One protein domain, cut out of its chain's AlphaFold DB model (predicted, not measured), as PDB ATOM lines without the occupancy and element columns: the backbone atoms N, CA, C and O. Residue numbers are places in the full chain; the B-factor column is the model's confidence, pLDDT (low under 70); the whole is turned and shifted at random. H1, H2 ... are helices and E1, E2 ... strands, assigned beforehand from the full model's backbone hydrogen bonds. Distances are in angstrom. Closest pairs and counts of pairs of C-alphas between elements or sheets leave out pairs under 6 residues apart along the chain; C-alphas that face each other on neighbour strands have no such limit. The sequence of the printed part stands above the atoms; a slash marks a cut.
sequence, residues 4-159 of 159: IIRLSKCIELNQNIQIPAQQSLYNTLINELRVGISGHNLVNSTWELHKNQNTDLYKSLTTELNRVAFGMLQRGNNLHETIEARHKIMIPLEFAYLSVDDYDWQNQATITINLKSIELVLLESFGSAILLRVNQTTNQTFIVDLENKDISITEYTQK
ATOM      1  N   ILE A   4     247.985 176.155 335.777       69.56
ATOM      2  CA  ILE A   4     247.368 175.715 334.524       69.56
ATOM      3  C   ILE A   4     248.172 176.322 333.387       69.56
ATOM      4  O   ILE A   4     248.439 177.530 333.376       69.56
ATOM      5  N   ILE A   5     248.540 175.491 332.422       71.56
ATOM      6  CA  ILE A   5     249.198 175.953 331.212       71.56
ATOM      7  C   ILE A   5     248.300 175.802 329.997       71.56
ATOM      8  O   ILE A   5     247.475 174.893 329.908       71.56
ATOM      9  N   ARG A   6     248.491 176.712 329.044       73.81
ATOM     10  CA  ARG A   6     247.961 176.565 327.692       73.81
ATOM     11  C   ARG A   6     249.088 176.223 326.750       73.81
ATOM     12  O   ARG A   6     250.101 176.908 326.790       73.81
ATOM     13  N   LEU A   7     248.892 175.198 325.932       76.25
ATOM     14  CA  LEU A   7     249.781 174.873 324.820       76.25
ATOM     15  C   LEU A   7     249.087 175.264 323.533       76.25
ATOM     16  O   LEU A   7     247.942 174.851 323.344       76.25
ATOM     17  N   SER A   8     249.772 176.033 322.692       75.62
ATOM     18  CA  SER A   8     249.254 176.470 321.399       75.62
ATOM     19  C   SER A   8     249.898 175.682 320.257       75.62
ATOM     20  O   SER A   8     251.099 175.433 320.303       75.62
ATOM     21  N   LYS A   9     249.120 175.318 319.231       80.88
ATOM     22  CA  LYS A   9     249.618 174.786 317.952       80.88
ATOM     23  C   LYS A   9     249.158 175.697 316.820       80.88
ATOM     24  O   LYS A   9     247.965 176.000 316.726       80.88
ATOM     25  N   CYS A  10     250.094 176.097 315.966       83.94
ATOM     26  CA  CYS A  10     249.817 176.881 314.766       83.94
ATOM     27  C   CYS A  10     249.713 175.957 313.546       83.94
ATOM     28  O   CYS A  10     250.575 175.101 313.337       83.94
ATOM     29  N   ILE A  11     248.664 176.133 312.744       86.31
ATOM     30  CA  ILE A  11     248.461 175.408 311.486       86.31
ATOM     31  C   ILE A  11     248.307 176.426 310.376       86.31
ATOM     32  O   ILE A  11     247.343 177.190 310.365       86.31
ATOM     33  N   GLU A  12     249.252 176.415 309.446       89.19
ATOM     34  CA  GLU A  12     249.203 177.262 308.265       89.19
ATOM     35  C   GLU A  12     248.323 176.616 307.189       89.19
ATOM     36  O   GLU A  12     248.537 175.472 306.781       89.19
ATOM     37  N   LEU A  13     247.330 177.365 306.722       91.25
ATOM     38  CA  LEU A  13     246.510 177.045 305.568       91.25
ATOM     39  C   LEU A  13     246.872 177.985 304.424       91.25
ATOM     40  O   LEU A  13     246.796 179.206 304.557       91.25
ATOM     41  N   ASN A  14     247.201 177.404 303.278       92.62
ATOM     42  CA  ASN A  14     247.494 178.135 302.056       92.62
ATOM     43  C   ASN A  14     246.925 177.382 300.845       92.62
ATOM     44  O   ASN A  14     246.430 176.255 300.953       92.62
ATOM     45  N   GLN A  15     247.021 177.995 299.668       89.81
ATOM     46  CA  GLN A  15     246.486 177.440 298.420       89.81
ATOM     47  C   GLN A  15     247.054 176.068 298.017       89.81
ATOM     48  O   GLN A  15     246.442 175.370 297.212       89.81
ATOM     49  N   ASN A  16     248.212 175.672 298.555       91.69
ATOM     50  CA  ASN A  16     248.901 174.437 298.181       91.69
ATOM     51  C   ASN A  16     248.541 173.249 299.085       91.69
ATOM     52  O   ASN A  16     249.086 172.158 298.899       91.69
ATOM     53  N   ILE A  17     247.649 173.435 300.064       90.00
ATOM     54  CA  ILE A  17     247.330 172.398 301.041       90.00
ATOM     55  C   ILE A  17     246.666 171.182 300.376       90.00
ATOM     56  O   ILE A  17     245.704 171.305 299.621       90.00
ATOM     57  N   GLN A  18     247.201 169.992 300.655       89.88
ATOM     58  CA  GLN A  18     246.767 168.735 300.023       89.88
ATOM     59  C   GLN A  18     245.802 167.924 300.895       89.88
ATOM     60  O   GLN A  18     245.211 166.951 300.435       89.88
ATOM     61  N   ILE A  19     245.645 168.297 302.169       89.06
ATOM     62  CA  ILE A  19     244.750 167.612 303.101       89.06
ATOM     63  C   ILE A  19     243.317 168.097 302.821       89.06
ATOM     64  O   ILE A  19     243.034 169.273 303.060       89.06
ATOM     65  N   PRO A  20     242.383 167.234 302.364       88.56
ATOM     66  CA  PRO A  20     241.082 167.682 301.853       88.56
ATOM     67  C   PRO A  20     240.249 168.505 302.845       88.56
ATOM     68  O   PRO A  20     239.603 169.479 302.461       88.56
ATOM     69  N   ALA A  21     240.278 168.148 304.133       85.94
ATOM     70  CA  ALA A  21     239.531 168.868 305.164       85.94
ATOM     71  C   ALA A  21     240.082 170.290 305.389       85.94
ATOM     72  O   ALA A  21     239.321 171.257 305.437       85.94
ATOM     73  N   GLN A  22     241.411 170.425 305.429       88.56
ATOM     74  CA  GLN A  22     242.102 171.710 305.530       88.56
ATOM     75  C   GLN A  22     241.914 172.550 304.259       88.56
ATOM     76  O   GLN A  22     241.702 173.756 304.348       88.56
ATOM     77  N   GLN A  23     241.899 171.916 303.083       90.56
ATOM     78  CA  GLN A  23     241.637 172.581 301.806       90.56
ATOM     79  C   GLN A  23     240.213 173.143 301.726       90.56
ATOM     80  O   GLN A  23     240.010 174.278 301.297       90.56
ATOM     81  N   SER A  24     239.218 172.371 302.169       89.12
ATOM     82  CA  SER A  24     237.823 172.821 302.238       89.12
ATOM     83  C   SER A  24     237.665 174.030 303.167       89.12
ATOM     84  O   SER A  24     237.023 175.024 302.807       89.12
ATOM     85  N   LEU A  25     238.313 173.981 304.337       89.69
ATOM     86  CA  LEU A  25     238.336 175.102 305.272       89.69
ATOM     87  C   LEU A  25     239.008 176.336 304.657       89.69
ATOM     88  O   LEU A  25     238.415 177.412 304.678       89.69
ATOM     89  N   TYR A  26     240.190 176.175 304.053       91.19
ATOM     90  CA  TYR A  26     240.901 177.246 303.353       91.19
ATOM     91  C   TYR A  26     240.010 177.926 302.307       91.19
ATOM     92  O   TYR A  26     239.778 179.131 302.385       91.19
ATOM     93  N   ASN A  27     239.436 177.152 301.382       90.56
ATOM     94  CA  ASN A  27     238.588 177.677 300.309       90.56
ATOM     95  C   ASN A  27     237.408 178.491 300.850       90.56
ATOM     96  O   ASN A  27     237.043 179.522 300.287       90.56
ATOM     97  N   THR A  28     236.820 178.040 301.956       90.31
ATOM     98  CA  THR A  28     235.690 178.741 302.559       90.31
ATOM     99  C   THR A  28     236.114 180.065 303.188       90.31
ATOM    100  O   THR A  28     235.487 181.090 302.932       90.31
ATOM    101  N   LEU A  29     237.214 180.077 303.946       90.12
ATOM    102  CA  LEU A  29     237.734 181.302 304.562       90.12
ATOM    103  C   LEU A  29     238.177 182.333 303.511       90.12
ATOM    104  O   LEU A  29     237.905 183.522 303.669       90.12
ATOM    105  N   ILE A  30     238.791 181.888 302.409       90.25
ATOM    106  CA  ILE A  30     239.139 182.750 301.266       90.25
ATOM    107  C   ILE A  30     237.902 183.390 300.634       90.25
ATOM    108  O   ILE A  30     237.944 184.558 300.242       90.25
ATOM    109  N   ASN A  31     236.803 182.647 300.520       89.19
ATOM    110  CA  ASN A  31     235.564 183.187 299.968       89.19
ATOM    111  C   ASN A  31     234.965 184.268 300.875       89.19
ATOM    112  O   ASN A  31     234.590 185.325 300.371       89.19
ATOM    113  N   GLU A  32     234.936 184.049 302.191       87.88
ATOM    114  CA  GLU A  32     234.458 185.054 303.153       87.88
ATOM    115  C   GLU A  32     235.318 186.323 303.128       87.88
ATOM    116  O   GLU A  32     234.791 187.437 303.054       87.88
ATOM    117  N   LEU A  33     236.649 186.159 303.095       87.50
ATOM    118  CA  LEU A  33     237.593 187.261 302.896       87.50
ATOM    119  C   LEU A  33     237.233 188.066 301.649       87.50
ATOM    120  O   LEU A  33     237.021 189.275 301.729       87.50
ATOM    121  N   ARG A  34     237.109 187.393 300.501       85.56
ATOM    122  CA  ARG A  34     236.834 188.029 299.209       85.56
ATOM    123  C   ARG A  34     235.518 188.796 299.196       85.56
ATOM    124  O   ARG A  34     235.477 189.908 298.668       85.56
ATOM    125  N   VAL A  35     234.453 188.210 299.744       84.69
ATOM    126  CA  VAL A  35     233.128 188.845 299.812       84.69
ATOM    127  C   VAL A  35     233.201 190.123 300.635       84.69
ATOM    128  O   VAL A  35     232.771 191.172 300.158       84.69
ATOM    129  N   GLY A  36     233.791 190.055 301.830       81.31
ATOM    130  CA  GLY A  36     233.907 191.228 302.690       81.31
ATOM    131  C   GLY A  36     234.736 192.333 302.033       81.31
ATOM    132  O   GLY A  36     234.321 193.482 301.979       81.31
ATOM    133  N   ILE A  37     235.864 191.971 301.432       80.50
ATOM    134  CA  ILE A  37     236.821 192.878 300.790       80.50
ATOM    135  C   ILE A  37     236.269 193.572 299.541       80.50
ATOM    136  O   ILE A  37     236.485 194.772 299.353       80.50
ATOM    137  N   SER A  38     235.537 192.843 298.695       76.38
ATOM    138  CA  SER A  38     234.983 193.384 297.444       76.38
ATOM    139  C   SER A  38     234.012 194.548 297.691       76.38
ATOM    140  O   SER A  38     233.828 195.392 296.815       76.38
ATOM    141  N   GLY A  39     233.433 194.640 298.893       72.50
ATOM    142  CA  GLY A  39     232.573 195.748 299.310       72.50
ATOM    143  C   GLY A  39     233.297 197.073 299.595       72.50
ATOM    144  O   GLY A  39     232.627 198.089 299.763       72.50
ATOM    145  N   HIS A  40     234.636 197.101 299.639       72.19
ATOM    146  CA  HIS A  40     235.400 198.223 300.204       72.19
ATOM    147  C   HIS A  40     236.295 199.007 299.225       72.19
ATOM    148  O   HIS A  40     237.187 199.696 299.696       72.19
ATOM    149  N   ASN A  41     236.084 198.945 297.898       69.56
ATOM    150  CA  ASN A  41     236.852 199.682 296.861       69.56
ATOM    151  C   ASN A  41     238.333 199.961 297.226       69.56
ATOM    152  O   ASN A  41     238.713 201.079 297.572       69.56
ATOM    153  N   LEU A  42     239.163 198.919 297.158       75.44
ATOM    154  CA  LEU A  42     240.514 198.900 297.732       75.44
ATOM    155  C   LEU A  42     241.627 199.047 296.684       75.44
ATOM    156  O   LEU A  42     242.689 198.437 296.808       75.44
ATOM    157  N   VAL A  43     241.390 199.832 295.629       73.94
ATOM    158  CA  VAL A  43     242.367 200.040 294.547       73.94
ATOM    159  C   VAL A  43     243.713 200.497 295.125       73.94
ATOM    160  O   VAL A  43     243.777 201.483 295.855       73.94
ATOM    161  N   ASN A  44     244.788 199.780 294.783       71.50
ATOM    162  CA  ASN A  44     246.161 199.992 295.266       71.50
ATOM    163  C   ASN A  44     246.375 199.832 296.785       71.50
ATOM    164  O   ASN A  44     247.424 200.233 297.290       71.50
ATOM    165  N   SER A  45     245.426 199.250 297.519       76.25
ATOM    166  CA  SER A  45     245.661 198.866 298.912       76.25
ATOM    167  C   SER A  45     246.451 197.555 298.994       76.25
ATOM    168  O   SER A  45     246.480 196.776 298.047       76.25
ATOM    169  N   THR A  46     247.064 197.268 300.140       83.81
ATOM    170  CA  THR A  46     247.691 195.973 300.471       83.81
ATOM    171  C   THR A  46     247.195 195.530 301.839       83.81
ATOM    172  O   THR A  46     247.101 196.370 302.738       83.81
ATOM    173  N   TRP A  47     246.893 194.242 302.023       85.75
ATOM    174  CA  TRP A  47     246.377 193.715 303.292       85.75
ATOM    175  C   TRP A  47     247.249 194.108 304.494       85.75
ATOM    176  O   TRP A  47     246.743 194.600 305.503       85.75
ATOM    177  N   GLU A  48     248.568 194.006 304.328       87.50
ATOM    178  CA  GLU A  48     249.572 194.344 305.339       87.50
ATOM    179  C   GLU A  48     249.446 195.786 305.868       87.50
ATOM    180  O   GLU A  48     249.631 196.037 307.057       87.50
ATOM    181  N   LEU A  49     249.043 196.749 305.027       87.00
ATOM    182  CA  LEU A  49     248.795 198.128 305.472       87.00
ATOM    183  C   LEU A  49     247.582 198.209 306.403       87.00
ATOM    184  O   LEU A  49     247.657 198.854 307.448       87.00
ATOM    185  N   HIS A  50     246.478 197.541 306.060       88.06
ATOM    186  CA  HIS A  50     245.274 197.529 306.894       88.06
ATOM    187  C   HIS A  50     245.505 196.829 308.234       88.06
ATOM    188  O   HIS A  50     245.009 197.300 309.261       88.06
ATOM    189  N   LYS A  51     246.293 195.749 308.220       88.75
ATOM    190  CA  LYS A  51     246.747 195.031 309.411       88.75
ATOM    191  C   LYS A  51     247.602 195.929 310.306       88.75
ATOM    192  O   LYS A  51     247.250 196.137 311.465       88.75
ATOM    193  N   ASN A  52     248.654 196.544 309.759       89.81
ATOM    194  CA  ASN A  52     249.568 197.408 310.516       89.81
ATOM    195  C   ASN A  52     248.895 198.671 311.067       89.81
ATOM    196  O   ASN A  52     249.216 199.121 312.163       89.81
ATOM    197  N   GLN A  53     247.935 199.234 310.332       91.00
ATOM    198  CA  GLN A  53     247.162 200.399 310.771       91.00
ATOM    199  C   GLN A  53     245.952 200.032 311.642       91.00
ATOM    200  O   GLN A  53     245.270 200.930 312.135       91.00
ATOM    201  N   ASN A  54     245.675 198.738 311.834       88.88
ATOM    202  CA  ASN A  54     244.535 198.224 312.589       88.88
ATOM    203  C   ASN A  54     243.207 198.903 312.190       88.88
ATOM    204  O   ASN A  54     242.460 199.416 313.033       88.88
ATOM    205  N   THR A  55     242.948 198.960 310.883       90.19
ATOM    206  CA  THR A  55     241.771 199.640 310.326       90.19
ATOM    207  C   THR A  55     240.470 198.940 310.724       90.19
ATOM    208  O   THR A  55     240.456 197.761 311.082       90.19
ATOM    209  N   ASP A  56     239.340 199.644 310.631       89.31
ATOM    210  CA  ASP A  56     238.028 199.051 310.937       89.31
ATOM    211  C   ASP A  56     237.686 197.891 309.998       89.31
ATOM    212  O   ASP A  56     237.118 196.889 310.432       89.31
ATOM    213  N   LEU A  57     238.125 197.979 308.739       86.56
ATOM    214  CA  LEU A  57     238.059 196.878 307.782       86.56
ATOM    215  C   LEU A  57     238.774 195.627 308.312       86.56
ATOM    216  O   LEU A  57     238.180 194.551 308.361       86.56
ATOM    217  N   TYR A  58     240.031 195.778 308.743       88.56
ATOM    218  CA  TYR A  58     240.828 194.675 309.281       88.56
ATOM    219  C   TYR A  58     240.163 194.044 310.512       88.56
ATOM    220  O   TYR A  58     240.028 192.821 310.581       88.56
ATOM    221  N   LYS A  59     239.679 194.864 311.454       90.44
ATOM    222  CA  LYS A  59     238.980 194.384 312.659       90.44
ATOM    223  C   LYS A  59     237.695 193.631 312.320       90.44
ATOM    224  O   LYS A  59     237.451 192.560 312.880       90.44
ATOM    225  N   SER A  60     236.888 194.177 311.410       89.00
ATOM    226  CA  SER A  60     235.608 193.587 311.006       89.00
ATOM    227  C   SER A  60     235.815 192.237 310.325       89.00
ATOM    228  O   SER A  60     235.202 191.250 310.726       89.00
ATOM    229  N   LEU A  61     236.730 192.163 309.353       88.19
ATOM    230  CA  LEU A  61     237.046 190.916 308.654       88.19
ATOM    231  C   LEU A  61     237.650 189.876 309.596       88.19
ATOM    232  O   LEU A  61     237.222 188.726 309.588       88.19
ATOM    233  N   THR A  62     238.588 190.275 310.458       90.25
ATOM    234  CA  THR A  62     239.184 189.366 311.449       90.25
ATOM    235  C   THR A  62     238.119 188.778 312.371       90.25
ATOM    236  O   THR A  62     238.127 187.576 312.635       90.25
ATOM    237  N   THR A  63     237.179 189.601 312.840       91.12
ATOM    238  CA  THR A  63     236.075 189.153 313.700       91.12
ATOM    239  C   THR A  63     235.182 188.153 312.971       91.12
ATOM    240  O   THR A  63     234.880 187.087 313.509       91.12
ATOM    241  N   GLU A  64     234.797 188.468 311.736       89.88
ATOM    242  CA  GLU A  64     233.891 187.630 310.954       89.88
ATOM    243  C   GLU A  64     234.527 186.288 310.579       89.88
ATOM    244  O   GLU A  64     233.920 185.236 310.777       89.88
ATOM    245  N   LEU A  65     235.791 186.291 310.153       90.62
ATOM    246  CA  LEU A  65     236.525 185.060 309.875       90.62
ATOM    247  C   LEU A  65     236.643 184.180 311.116       90.62
ATOM    248  O   LEU A  65     236.401 182.977 311.037       90.62
ATOM    249  N   ASN A  66     236.983 184.764 312.270       92.31
ATOM    250  CA  ASN A  66     237.056 184.016 313.523       92.31
ATOM    251  C   ASN A  66     235.699 183.397 313.890       92.31
ATOM    252  O   ASN A  66     235.652 182.249 314.329       92.31
ATOM    253  N   ARG A  67     234.593 184.114 313.659       90.69
ATOM    254  CA  ARG A  67     233.226 183.612 313.866       90.69
ATOM    255  C   ARG A  67     232.905 182.436 312.941       90.69
ATOM    256  O   ARG A  67     232.365 181.428 313.405       90.69
ATOM    257  N   VAL A  68     233.234 182.552 311.654       88.94
ATOM    258  CA  VAL A  68     233.025 181.496 310.651       88.94
ATOM    259  C   VAL A  68     233.858 180.261 310.988       88.94
ATOM    260  O   VAL A  68     233.300 179.166 311.103       88.94
ATOM    261  N   ALA A  69     235.159 180.431 311.231       88.81
ATOM    262  CA  ALA A  69     236.065 179.343 311.589       88.81
ATOM    263  C   ALA A  69     235.631 178.636 312.875       88.81
ATOM    264  O   ALA A  69     235.540 177.411 312.893       88.81
ATOM    265  N   PHE A  70     235.278 179.391 313.922       87.31
ATOM    266  CA  PHE A  70     234.747 178.829 315.162       87.31
ATOM    267  C   PHE A  70     233.505 177.971 314.898       87.31
ATOM    268  O   PHE A  70     233.425 176.829 315.347       87.31
ATOM    269  N   GLY A  71     232.552 178.489 314.115       85.00
ATOM    270  CA  GLY A  71     231.353 177.747 313.736       85.00
ATOM    271  C   GLY A  71     231.659 176.458 312.969       85.00
ATOM    272  O   GLY A  71     231.032 175.435 313.238       85.00
ATOM    273  N   MET A  72     232.619 176.483 312.045       82.38
ATOM    274  CA  MET A  72     233.004 175.320 311.238       82.38
ATOM    275  C   MET A  72     233.747 174.258 312.041       82.38
ATOM    276  O   MET A  72     233.468 173.073 311.877       82.38
ATOM    277  N   LEU A  73     234.654 174.680 312.918       82.75
ATOM    278  CA  LEU A  73     235.477 173.792 313.737       82.75
ATOM    279  C   LEU A  73     234.703 173.195 314.918       82.75
ATOM    280  O   LEU A  73     235.012 172.089 315.341       82.75
ATOM    281  N   GLN A  74     233.671 173.880 315.428       73.69
ATOM    282  CA  GLN A  74     232.785 173.308 316.449       73.69
ATOM    283  C   GLN A  74     231.713 172.372 315.879       73.69
ATOM    284  O   GLN A  74     231.354 171.393 316.528       73.69
ATOM    285  N   ARG A  75     231.144 172.684 314.704       63.84
ATOM    286  CA  ARG A  75     230.033 171.903 314.122       63.84
ATOM    287  C   ARG A  75     230.493 170.722 313.272       63.84
ATOM    288  O   ARG A  75     229.689 169.834 313.007       63.84
ATOM    289  N   GLY A  76     231.737 170.734 312.803       52.78
ATOM    290  CA  GLY A  76     232.271 169.729 311.896       52.78
ATOM    291  C   GLY A  76     233.606 169.189 312.386       52.78
ATOM    292  O   GLY A  76     234.475 169.950 312.798       52.78
ATOM    293  N   ASN A  77     233.777 167.876 312.255       53.53
ATOM    294  CA  ASN A  77     235.010 167.098 312.430       53.53
ATOM    295  C   ASN A  77     236.155 167.505 311.460       53.53
ATOM    296  O   ASN A  77     236.905 166.661 310.977       53.53
ATOM    297  N   ASN A  78     236.268 168.782 311.091       60.72
ATOM    298  CA  ASN A  78     237.061 169.229 309.945       60.72
ATOM    299  C   ASN A  78     238.537 169.477 310.285       60.72
ATOM    300  O   ASN A  78     239.376 169.458 309.389       60.72
ATOM    301  N   LEU A  79     238.873 169.649 311.564       73.75
ATOM    302  CA  LEU A  79     240.244 169.557 312.061       73.75
ATOM    303  C   LEU A  79     240.237 168.883 313.435       73.75
ATOM    304  O   LEU A  79     239.843 169.485 314.431       73.75
ATOM    305  N   HIS A  80     240.686 167.628 313.480       75.31
ATOM    306  CA  HIS A  80     240.982 166.923 314.724       75.31
ATOM    307  C   HIS A  80     242.472 166.992 314.991       75.31
ATOM    308  O   HIS A  80     243.245 166.123 314.593       75.31
ATOM    309  N   GLU A  81     242.861 168.063 315.657       79.25
ATOM    310  CA  GLU A  81     244.253 168.324 315.961       79.25
ATOM    311  C   GLU A  81     244.535 167.953 317.402       79.25
ATOM    312  O   GLU A  81     243.752 168.210 318.320       79.25
ATOM    313  N   THR A  82     245.676 167.312 317.578       77.06
ATOM    314  CA  THR A  82     246.132 166.831 318.869       77.06
ATOM    315  C   THR A  82     247.604 167.158 319.032       77.06
ATOM    316  O   THR A  82     248.342 167.307 318.052       77.06
ATOM    317  N   ILE A  83     248.025 167.276 320.286       73.94
ATOM    318  CA  ILE A  83     249.435 167.194 320.658       73.94
ATOM    319  C   ILE A  83     249.706 165.739 321.018       73.94
ATOM    320  O   ILE A  83     249.055 165.199 321.916       73.94
ATOM    321  N   GLU A  84     250.660 165.123 320.325       68.88
ATOM    322  CA  GLU A  84     251.209 163.830 320.718       68.88
ATOM    323  C   GLU A  84     252.408 164.056 321.642       68.88
ATOM    324  O   GLU A  84     253.404 164.676 321.267       68.88
ATOM    325  N   ALA A  85     252.315 163.548 322.866       63.66
ATOM    326  CA  ALA A  85     253.430 163.526 323.802       63.66
ATOM    327  C   ALA A  85     254.136 162.162 323.803       63.66
ATOM    328  O   ALA A  85     253.614 161.157 323.307       63.66
ATOM    329  N   ARG A  86     255.323 162.093 324.431       58.94
ATOM    330  CA  ARG A  86     256.023 160.811 324.638       58.94
ATOM    331  C   ARG A  86     255.073 159.795 325.291       58.94
ATOM    332  O   ARG A  86     254.379 160.134 326.245       58.94
ATOM    333  N   HIS A  87     255.106 158.549 324.805       62.75
ATOM    334  CA  HIS A  87     254.168 157.454 325.129       62.75
ATOM    335  C   HIS A  87     252.789 157.528 324.445       62.75
ATOM    336  O   HIS A  87     251.848 156.897 324.923       62.75
ATOM    337  N   LYS A  88     252.678 158.232 323.306       64.69
ATOM    338  CA  LYS A  88     251.466 158.283 322.460       64.69
ATOM    339  C   LYS A  88     250.230 158.818 323.187       64.69
ATOM    340  O   LYS A  88     249.104 158.388 322.941       64.69
ATOM    341  N   ILE A  89     250.449 159.730 324.130       68.56
ATOM    342  CA  ILE A  89     249.359 160.428 324.808       68.56
ATOM    343  C   ILE A  89     248.886 161.525 323.864       68.56
ATOM    344  O   ILE A  89     249.676 162.388 323.490       68.56
ATOM    345  N   MET A  90     247.610 161.462 323.487       75.00
ATOM    346  CA  MET A  90     246.986 162.381 322.537       75.00
ATOM    347  C   MET A  90     246.116 163.374 323.294       75.00
ATOM    348  O   MET A  90     245.164 162.975 323.965       75.00
ATOM    349  N   ILE A  91     246.436 164.659 323.187       75.69
ATOM    350  CA  ILE A  91     245.696 165.725 323.871       75.69
ATOM    351  C   ILE A  91     244.928 166.526 322.827       75.69
ATOM    352  O   ILE A  91     245.570 167.072 321.928       75.69
ATOM    353  N   PRO A  92     243.591 166.613 322.922       79.38
ATOM    354  CA  PRO A  92     242.795 167.375 321.975       79.38
ATOM    355  C   PRO A  92     243.090 168.869 322.084       79.38
ATOM    356  O   PRO A  92     243.350 169.404 323.168       79.38
ATOM    357  N   LEU A  93     243.033 169.535 320.936       80.75
ATOM    358  CA  LEU A  93     243.155 170.977 320.837       80.75
ATOM    359  C   LEU A  93     241.819 171.608 320.471       80.75
ATOM    360  O   LEU A  93     241.078 171.112 319.624       80.75
ATOM    361  N   GLU A  94     241.547 172.746 321.091       84.25
ATOM    362  CA  GLU A  94     240.383 173.572 320.816       84.25
ATOM    363  C   GLU A  94     240.787 174.778 319.979       84.25
ATOM    364  O   GLU A  94     241.878 175.333 320.132       84.25
ATOM    365  N   PHE A  95     239.884 175.245 319.123       86.88
ATOM    366  CA  PHE A  95     240.108 176.489 318.401       86.88
ATOM    367  C   PHE A  95     240.251 177.675 319.363       86.88
ATOM    368  O   PHE A  95     239.428 177.874 320.260       86.88
ATOM    369  N   ALA A  96     241.293 178.483 319.163       86.38
ATOM    370  CA  ALA A  96     241.479 179.731 319.887       86.38
ATOM    371  C   ALA A  96     241.068 180.925 319.024       86.38
ATOM    372  O   ALA A  96     240.157 181.660 319.400       86.38
ATOM    373  N   TYR A  97     241.762 181.113 317.905       88.69
ATOM    374  CA  TYR A  97     241.532 182.181 316.938       88.69
ATOM    375  C   TYR A  97     242.306 181.886 315.643       88.69
ATOM    376  O   TYR A  97     243.133 180.976 315.592       88.69
ATOM    377  N   LEU A  98     242.075 182.678 314.602       90.56
ATOM    378  CA  LEU A  98     242.877 182.696 313.380       90.56
ATOM    379  C   LEU A  98     243.491 184.072 313.133       90.56
ATOM    380  O   LEU A  98     242.936 185.096 313.550       90.56
ATOM    381  N   SER A  99     244.595 184.075 312.394       88.62
ATOM    382  CA  SER A  99     245.211 185.252 311.788       88.62
ATOM    383  C   SER A  99     245.319 185.077 310.276       88.62
ATOM    384  O   SER A  99     245.459 183.966 309.770       88.62
ATOM    385  N   VAL A 100     245.254 186.193 309.552       88.81
ATOM    386  CA  VAL A 100     245.605 186.247 308.129       88.81
ATOM    387  C   VAL A 100     247.015 186.818 308.043       88.81
ATOM    388  O   VAL A 100     247.258 187.970 308.432       88.81
ATOM    389  N   ASP A 101     247.948 185.991 307.596       84.88
ATOM    390  CA  ASP A 101     249.366 186.332 307.546       84.88
ATOM    391  C   ASP A 101     249.681 187.112 306.280       84.88
ATOM    392  O   ASP A 101     250.289 188.175 306.376       84.88
ATOM    393  N   ASP A 102     249.165 186.649 305.141       83.44
ATOM    394  CA  ASP A 102     249.258 187.330 303.852       83.44
ATOM    395  C   ASP A 102     247.943 187.190 303.073       83.44
ATOM    396  O   ASP A 102     247.229 186.198 303.235       83.44
ATOM    397  N   TYR A 103     247.610 188.182 302.246       84.75
ATOM    398  CA  TYR A 103     246.475 188.136 301.326       84.75
ATOM    399  C   TYR A 103     246.754 188.969 300.074       84.75
ATOM    400  O   TYR A 103     246.871 190.198 300.145       84.75
ATOM    401  N   ASP A 104     246.777 188.304 298.916       79.69
ATOM    402  CA  ASP A 104     246.656 188.977 297.632       79.69
ATOM    403  C   ASP A 104     245.169 189.214 297.329       79.69
ATOM    404  O   ASP A 104     244.319 188.334 297.448       79.69
ATOM    405  N   TRP A 105     244.819 190.438 296.936       74.44
ATOM    406  CA  TRP A 105     243.427 190.822 296.655       74.44
ATOM    407  C   TRP A 105     242.793 190.066 295.487       74.44
ATOM    408  O   TRP A 105     241.642 190.324 295.135       74.44
ATOM    409  N   GLN A 106     243.549 189.183 294.839       70.31
ATOM    410  CA  GLN A 106     243.097 188.447 293.684       70.31
ATOM    411  C   GLN A 106     242.453 187.142 294.132       70.31
ATOM    412  O   GLN A 106     241.268 186.972 293.864       70.31
ATOM    413  N   ASN A 107     243.156 186.237 294.821       70.56
ATOM    414  CA  ASN A 107     242.595 184.955 295.267       70.56
ATOM    415  C   ASN A 107     243.377 184.229 296.381       70.56
ATOM    416  O   ASN A 107     242.896 183.183 296.825       70.56
ATOM    417  N   GLN A 108     244.556 184.687 296.795       83.50
ATOM    418  CA  GLN A 108     245.451 183.897 297.647       83.50
ATOM    419  C   GLN A 108     245.542 184.491 299.045       83.50
ATOM    420  O   GLN A 108     245.717 185.694 299.187       83.50
ATOM    421  N   ALA A 109     245.474 183.647 300.073       89.38
ATOM    422  CA  ALA A 109     245.872 184.028 301.422       89.38
ATOM    423  C   ALA A 109     246.762 182.957 302.046       89.38
ATOM    424  O   ALA A 109     246.693 181.782 301.681       89.38
ATOM    425  N   THR A 110     247.514 183.367 303.056       91.88
ATOM    426  CA  THR A 110     248.061 182.472 304.069       91.88
ATOM    427  C   THR A 110     247.328 182.759 305.373       91.88
ATOM    428  O   THR A 110     247.278 183.902 305.831       91.88
ATOM    429  N   ILE A 111     246.702 181.732 305.945       90.81
ATOM    430  CA  ILE A 111     245.897 181.821 307.165       90.81
ATOM    431  C   ILE A 111     246.526 180.916 308.213       90.81
ATOM    432  O   ILE A 111     246.610 179.709 308.001       90.81
ATOM    433  N   THR A 112     246.880 181.462 309.370       90.06
ATOM    434  CA  THR A 112     247.311 180.661 310.515       90.06
ATOM    435  C   THR A 112     246.150 180.442 311.474       90.06
ATOM    436  O   THR A 112     245.535 181.380 311.985       90.06
ATOM    437  N   ILE A 113     245.860 179.175 311.751       88.31
ATOM    438  CA  ILE A 113     244.923 178.758 312.790       88.31
ATOM    439  C   ILE A 113     245.706 178.521 314.075       88.31
ATOM    440  O   ILE A 113     246.625 177.706 314.106       88.31
ATOM    441  N   ASN A 114     245.295 179.195 315.145       86.75
ATOM    442  CA  ASN A 114     245.832 179.007 316.483       86.75
ATOM    443  C   ASN A 114     244.867 178.134 317.286       86.75
ATOM    444  O   ASN A 114     243.709 178.491 317.527       86.75
ATOM    445  N   LEU A 115     245.360 176.974 317.701       84.88
ATOM    446  CA  LEU A 115     244.638 176.009 318.520       84.88
ATOM    447  C   LEU A 115     245.277 175.943 319.901       84.88
ATOM    448  O   LEU A 115     246.484 176.117 319.999       84.88
ATOM    449  N   LYS A 116     244.504 175.673 320.955       83.12
ATOM    450  CA  LYS A 116     245.000 175.605 322.336       83.12
ATOM    451  C   LYS A 116     244.457 174.405 323.106       83.12
ATOM    452  O   LYS A 116     243.308 174.020 322.920       83.12
ATOM    453  N   SER A 117     245.242 173.888 324.046       79.00
ATOM    454  CA  SER A 117     244.746 173.026 325.132       79.00
ATOM    455  C   SER A 117     244.676 173.808 326.445       79.00
ATOM    456  O   SER A 117     245.512 174.682 326.680       79.00
ATOM    457  N   ILE A 118     243.691 173.518 327.301       69.19
ATOM    458  CA  ILE A 118     243.506 174.162 328.619       69.19
ATOM    459  C   ILE A 118     243.507 173.175 329.797       69.19
ATOM    460  O   ILE A 118     243.360 173.594 330.942       69.19
ATOM    461  N   GLU A 119     243.676 171.877 329.542       69.44
ATOM    462  CA  GLU A 119     243.459 170.817 330.540       69.44
ATOM    463  C   GLU A 119     244.738 170.368 331.262       69.44
ATOM    464  O   GLU A 119     244.783 169.282 331.845       69.44
ATOM    465  N   LEU A 120     245.801 171.174 331.211       77.00
ATOM    466  CA  LEU A 120     247.145 170.739 331.578       77.00
ATOM    467  C   LEU A 120     247.687 171.514 332.773       77.00
ATOM    468  O   LEU A 120     247.695 172.745 332.804       77.00
ATOM    469  N   VAL A 121     248.179 170.766 333.752       79.56
ATOM    470  CA  VAL A 121     248.873 171.287 334.926       79.56
ATOM    471  C   VAL A 121     250.371 171.129 334.721       79.56
ATOM    472  O   VAL A 121     250.844 170.024 334.453       79.56
ATOM    473  N   LEU A 122     251.122 172.215 334.886       82.69
ATOM    474  CA  LEU A 122     252.580 172.165 334.892       82.69
ATOM    475  C   LEU A 122     253.087 171.624 336.225       82.69
ATOM    476  O   LEU A 122     252.808 172.204 337.276       82.69
ATOM    477  N   LEU A 123     253.867 170.548 336.158       85.81
ATOM    478  CA  LEU A 123     254.576 169.992 337.304       85.81
ATOM    479  C   LEU A 123     256.000 170.545 337.383       85.81
ATOM    480  O   LEU A 123     256.408 171.029 338.434       85.81
ATOM    481  N   GLU A 124     256.734 170.512 336.267       86.44
ATOM    482  CA  GLU A 124     258.142 170.919 336.223       86.44
ATOM    483  C   GLU A 124     258.555 171.408 334.827       86.44
ATOM    484  O   GLU A 124     257.961 171.025 333.818       86.44
ATOM    485  N   SER A 125     259.572 172.271 334.763       84.44
ATOM    486  CA  SER A 125     260.156 172.778 333.519       84.44
ATOM    487  C   SER A 125     261.645 172.456 333.478       84.44
ATOM    488  O   SER A 125     262.371 172.716 334.434       84.44
ATOM    489  N   PHE A 126     262.090 171.930 332.342       84.56
ATOM    490  CA  PHE A 126     263.463 171.521 332.061       84.56
ATOM    491  C   PHE A 126     264.063 172.352 330.917       84.56
ATOM    492  O   PHE A 126     264.721 171.817 330.029       84.56
ATOM    493  N   GLY A 127     263.798 173.661 330.892       81.38
ATOM    494  CA  GLY A 127     264.239 174.539 329.804       81.38
ATOM    495  C   GLY A 127     263.436 174.298 328.526       81.38
ATOM    496  O   GLY A 127     262.377 174.894 328.357       81.38
ATOM    497  N   SER A 128     263.919 173.415 327.647       78.12
ATOM    498  CA  SER A 128     263.285 173.084 326.361       78.12
ATOM    499  C   SER A 128     262.177 172.034 326.453       78.12
ATOM    500  O   SER A 128     261.496 171.761 325.470       78.12
ATOM    501  N   ALA A 129     261.948 171.460 327.634       80.25
ATOM    502  CA  ALA A 129     260.867 170.511 327.867       80.25
ATOM    503  C   ALA A 129     260.070 170.857 329.126       80.25
ATOM    504  O   ALA A 129     260.570 171.497 330.053       80.25
ATOM    505  N   ILE A 130     258.825 170.399 329.181       81.81
ATOM    506  CA  ILE A 130     257.929 170.577 330.327       81.81
ATOM    507  C   ILE A 130     257.278 169.247 330.703       81.81
ATOM    508  O   ILE A 130     256.844 168.487 329.836       81.81
ATOM    509  N   LEU A 131     257.218 168.969 332.007       83.56
ATOM    510  CA  LEU A 131     256.490 167.843 332.581       83.56
ATOM    511  C   LEU A 131     255.109 168.308 333.016       83.56
ATOM    512  O   LEU A 131     254.965 169.205 333.852       83.56
ATOM    513  N   LEU A 132     254.098 167.656 332.459       82.31
ATOM    514  CA  LEU A 132     252.705 168.037 332.584       82.31
ATOM    515  C   LEU A 132     251.881 166.894 333.146       82.31
ATOM    516  O   LEU A 132     252.241 165.725 333.011       82.31
ATOM    517  N   ARG A 133     250.746 167.243 333.741       81.50
ATOM    518  CA  ARG A 133     249.691 166.319 334.151       81.50
ATOM    519  C   ARG A 133     248.389 166.757 333.489       81.50
ATOM    520  O   ARG A 133     248.028 167.929 333.591       81.50
ATOM    521  N   VAL A 134     247.703 165.838 332.808       73.12
ATOM    522  CA  VAL A 134     246.312 166.071 332.374       73.12
ATOM    523  C   VAL A 134     245.465 166.196 333.647       73.12
ATOM    524  O   VAL A 134     245.794 165.517 334.602       73.12
ATOM    525  N   ASN A 135     244.492 167.111 333.716       67.19
ATOM    526  CA  ASN A 135     243.499 167.337 334.795       67.19
ATOM    527  C   ASN A 135     243.471 166.330 335.987       67.19
ATOM    528  O   ASN A 135     243.567 165.123 335.818       67.19
ATOM    529  N   GLN A 136     243.189 166.820 337.202       53.16
ATOM    530  CA  GLN A 136     243.042 166.097 338.483       53.16
ATOM    531  C   GLN A 136     242.347 164.713 338.452       53.16
ATOM    532  O   GLN A 136     242.565 163.918 339.364       53.16
ATOM    533  N   THR A 137     241.528 164.402 337.448       56.06
ATOM    534  CA  THR A 137     240.902 163.087 337.239       56.06
ATOM    535  C   THR A 137     241.839 162.014 336.679       56.06
ATOM    536  O   THR A 137     241.687 160.841 337.020       56.06
ATOM    537  N   THR A 138     242.806 162.371 335.837       59.72
ATOM    538  CA  THR A 138     243.747 161.434 335.219       59.72
ATOM    539  C   THR A 138     245.155 161.792 335.683       59.72
ATOM    540  O   THR A 138     245.810 162.663 335.136       59.72
ATOM    541  N   ASN A 139     245.678 161.093 336.699       66.31
ATOM    542  CA  ASN A 139     247.053 161.269 337.217       66.31
ATOM    543  C   ASN A 139     248.169 160.932 336.196       66.31
ATOM    544  O   ASN A 139     249.312 160.662 336.566       66.31
ATOM    545  N   GLN A 140     247.850 160.913 334.907       73.25
ATOM    546  CA  GLN A 140     248.768 160.631 333.831       73.25
ATOM    547  C   GLN A 140     249.641 161.855 333.568       73.25
ATOM    548  O   GLN A 140     249.156 162.958 333.297       73.25
ATOM    549  N   THR A 141     250.949 161.638 333.665       76.88
ATOM    550  CA  THR A 141     251.955 162.650 333.374       76.88
ATOM    551  C   THR A 141     252.595 162.390 332.023       76.88
ATOM    552  O   THR A 141     252.664 161.251 331.556       76.88
ATOM    553  N   PHE A 142     253.039 163.455 331.373       75.12
ATOM    554  CA  PHE A 142     253.687 163.376 330.076       75.12
ATOM    555  C   PHE A 142     254.663 164.531 329.896       75.12
ATOM    556  O   PHE A 142     254.544 165.577 330.534       75.12
ATOM    557  N   ILE A 143     255.649 164.313 329.029       76.38
ATOM    558  CA  ILE A 143     256.668 165.307 328.708       76.38
ATOM    559  C   ILE A 143     256.385 165.849 327.318       76.38
ATOM    560  O   ILE A 143     256.230 165.079 326.364       76.38
ATOM    561  N   VAL A 144     256.355 167.171 327.231       75.75
ATOM    562  CA  VAL A 144     256.283 167.916 325.982       75.75
ATOM    563  C   VAL A 144     257.641 168.543 325.721       75.75
ATOM    564  O   VAL A 144     258.194 169.211 326.593       75.75
ATOM    565  N   ASP A 145     258.161 168.306 324.524       75.25
ATOM    566  CA  ASP A 145     259.369 168.934 324.003       75.25
ATOM    567  C   ASP A 145     258.961 170.177 323.200       75.25
ATOM    568  O   ASP A 145     258.243 170.059 322.206       75.25
ATOM    569  N   LEU A 146     259.363 171.359 323.668       71.75
ATOM    570  CA  LEU A 146     259.035 172.646 323.051       71.75
ATOM    571  C   LEU A 146     259.877 172.915 321.799       71.75
ATOM    572  O   LEU A 146     259.483 173.716 320.957       71.75
ATOM    573  N   GLU A 147     261.030 172.260 321.657       71.38
ATOM    574  CA  GLU A 147     261.906 172.420 320.492       71.38
ATOM    575  C   GLU A 147     261.524 171.486 319.342       71.38
ATOM    576  O   GLU A 147     262.027 171.624 318.220       71.38
ATOM    577  N   ASN A 148     260.607 170.549 319.588       66.62
ATOM    578  CA  ASN A 148     260.124 169.657 318.555       66.62
ATOM    579  C   ASN A 148     259.211 170.407 317.568       66.62
ATOM    580  O   ASN A 148     258.023 170.640 317.811       66.62
ATOM    581  N   LYS A 149     259.792 170.736 316.411       57.00
ATOM    582  CA  LYS A 149     259.134 171.426 315.294       57.00
ATOM    583  C   LYS A 149     257.941 170.666 314.717       57.00
ATOM    584  O   LYS A 149     257.071 171.304 314.140       57.00
ATOM    585  N   ASP A 150     257.870 169.350 314.907       53.25
ATOM    586  CA  ASP A 150     256.744 168.536 314.433       53.25
ATOM    587  C   ASP A 150     255.496 168.718 315.316       53.25
ATOM    588  O   ASP A 150     254.373 168.442 314.890       53.25
ATOM    589  N   ILE A 151     255.677 169.205 316.549       52.78
ATOM    590  CA  ILE A 151     254.599 169.432 317.520       52.78
ATOM    591  C   ILE A 151     254.101 170.893 317.454       52.78
ATOM    592  O   ILE A 151     252.981 171.179 317.878       52.78
ATOM    593  N   SER A 152     254.885 171.807 316.857       53.06
ATOM    594  CA  SER A 152     254.577 173.239 316.665       53.06
ATOM    595  C   SER A 152     254.061 173.942 317.925       53.06
ATOM    596  O   SER A 152     253.158 174.776 317.849       53.06
ATOM    597  N   ILE A 153     254.622 173.605 319.090       60.53
ATOM    598  CA  ILE A 153     254.288 174.268 320.353       60.53
ATOM    599  C   ILE A 153     255.147 175.514 320.473       60.53
ATOM    600  O   ILE A 153     256.312 175.456 320.853       60.53
ATOM    601  N   THR A 154     254.567 176.647 320.104       53.06
ATOM    602  CA  THR A 154     255.281 177.924 319.984       53.06
ATOM    603  C   THR A 154     255.284 178.735 321.277       53.06
ATOM    604  O   THR A 154     256.138 179.600 321.457       53.06
ATOM    605  N   GLU A 155     254.364 178.451 322.202       53.44
ATOM    606  CA  GLU A 155     254.217 179.189 323.455       53.44
ATOM    607  C   GLU A 155     253.532 178.352 324.547       53.44
ATOM    608  O   GLU A 155     252.672 177.510 324.273       53.44
ATOM    609  N   TYR A 156     253.876 178.636 325.810       61.19
ATOM    610  CA  TYR A 156     253.033 178.285 326.946       61.19
ATOM    611  C   TYR A 156     252.800 179.500 327.843       61.19
ATOM    612  O   TYR A 156     253.714 180.268 328.138       61.19
ATOM    613  N   THR A 157     251.563 179.672 328.311       58.56
ATOM    614  CA  THR A 157     251.216 180.710 329.292       58.56
ATOM    615  C   THR A 157     250.751 180.072 330.590       58.56
ATOM    616  O   THR A 157     249.870 179.212 330.583       58.56
ATOM    617  N   GLN A 158     251.349 180.490 331.708       60.53
ATOM    618  CA  GLN A 158     250.899 180.131 333.054       60.53
ATOM    619  C   GLN A 158     249.781 181.095 333.468       60.53
ATOM    620  O   GLN A 158     249.985 182.310 333.429       60.53
ATOM    621  N   LYS A 159     248.612 180.569 333.844       56.94
ATOM    622  CA  LYS A 159     247.582 181.332 334.566       56.94
ATOM    623  C   LYS A 159     247.430 180.825 335.990       56.94
ATOM    624  O   LYS A 159     247.636 179.609 336.208       56.94
TER     625      LYS A 159
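What this domain is: This is residues 4 to 159 of the 159 residues of an uncharacterized protein of Candidatus Methanofastidiosum methylthiophilus (UniProt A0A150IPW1). A long, strongly twisted sheet of six strands makes the body, with helices H1 and H3 side by side over the half that holds E4 and the start of E5. Toward the other end E5 bends sharply to pair with E6, and there the small hairpin of E2 and E3 faces the sheet, its strands crossed to those of the sheet, as a small sandwich. The short helix H2 sits by the end of E4 and only grazes the sheet. The printed part has 156 residues, in the order E1 H1 H2 H3 E2 E3 E4 E5 E6 E7 E8; its class is mixed, helices and strands, and the neighbour strands are antiparallel. It is elongated, spanning 56 by 32 by 25 A, and only just compact, close to loose, with a radius of gyration of the C-alphas of 17.9 A.

How they stand to each other: E5, residues 109 to 125, has three neighbours and bends by 106 degrees at residue 122. E1, residues 4 to 13, lies on one side of it, with N 9 and O 115 2.9 A apart, within hydrogen-bond range. E4, residues 94 to 103, and E6, residues 129 to 134, lie on the other side; N 99 and O 112 are 2.9 A apart, N 121 and O 133 2.8 A. E7, residues 141 to 145, is an edge strand beside E6, with N 132 and O 142 2.9 A apart. E8, residues 153 to 158, is an edge strand beside E1, with N 6 and O 157 3.2 A apart. E4 to E7 form a meander, each strand the antiparallel neighbour of the one before. H3, residues 56 to 75, is on the sheet at a height of 7.7 A, over E4; the closest C-alphas, of Asn 66 and Tyr 97, are 5.9 A apart. H1, residues 20 to 38, is on it at a height of 9.3 A. H3 touches H1 with residues 61 to 69 alone, at a shallow tilt of 29 degrees, opposite ways; the closest C-alphas, of Leu 29 and Leu 65, are 6.6 A apart. H2, residues 47 to 52, only just touches H3, only at the corner, with 3 pairs of C-alphas within 8 A. E2, residues 82 to 85, and E3, residues 89 to 92, form a hairpin, with N 83 and O 91 3.0 A apart. In H1, H2 and H3 every O i to N i+4 pair is within hydrogen-bond range.

Where its parts are: E1 begins at C-alpha 4 (247.368, 175.715, 334.524) and is 29.0 A long. H1 is 26.8 A, H3 28.5 A, E4 25.1 A and E5 36.9 A long. E8 ends at C-alpha 158 (250.899, 180.131, 333.054).

The domain as a whole: The C-alphas farthest apart, of Val 43 and Asn 139, are 57.8 A apart. The printed part has no cut and no long link. Mean pLDDT of the printed part is 79.1; 31 residues are under 70, among them 84 to 89 and 148 to 159.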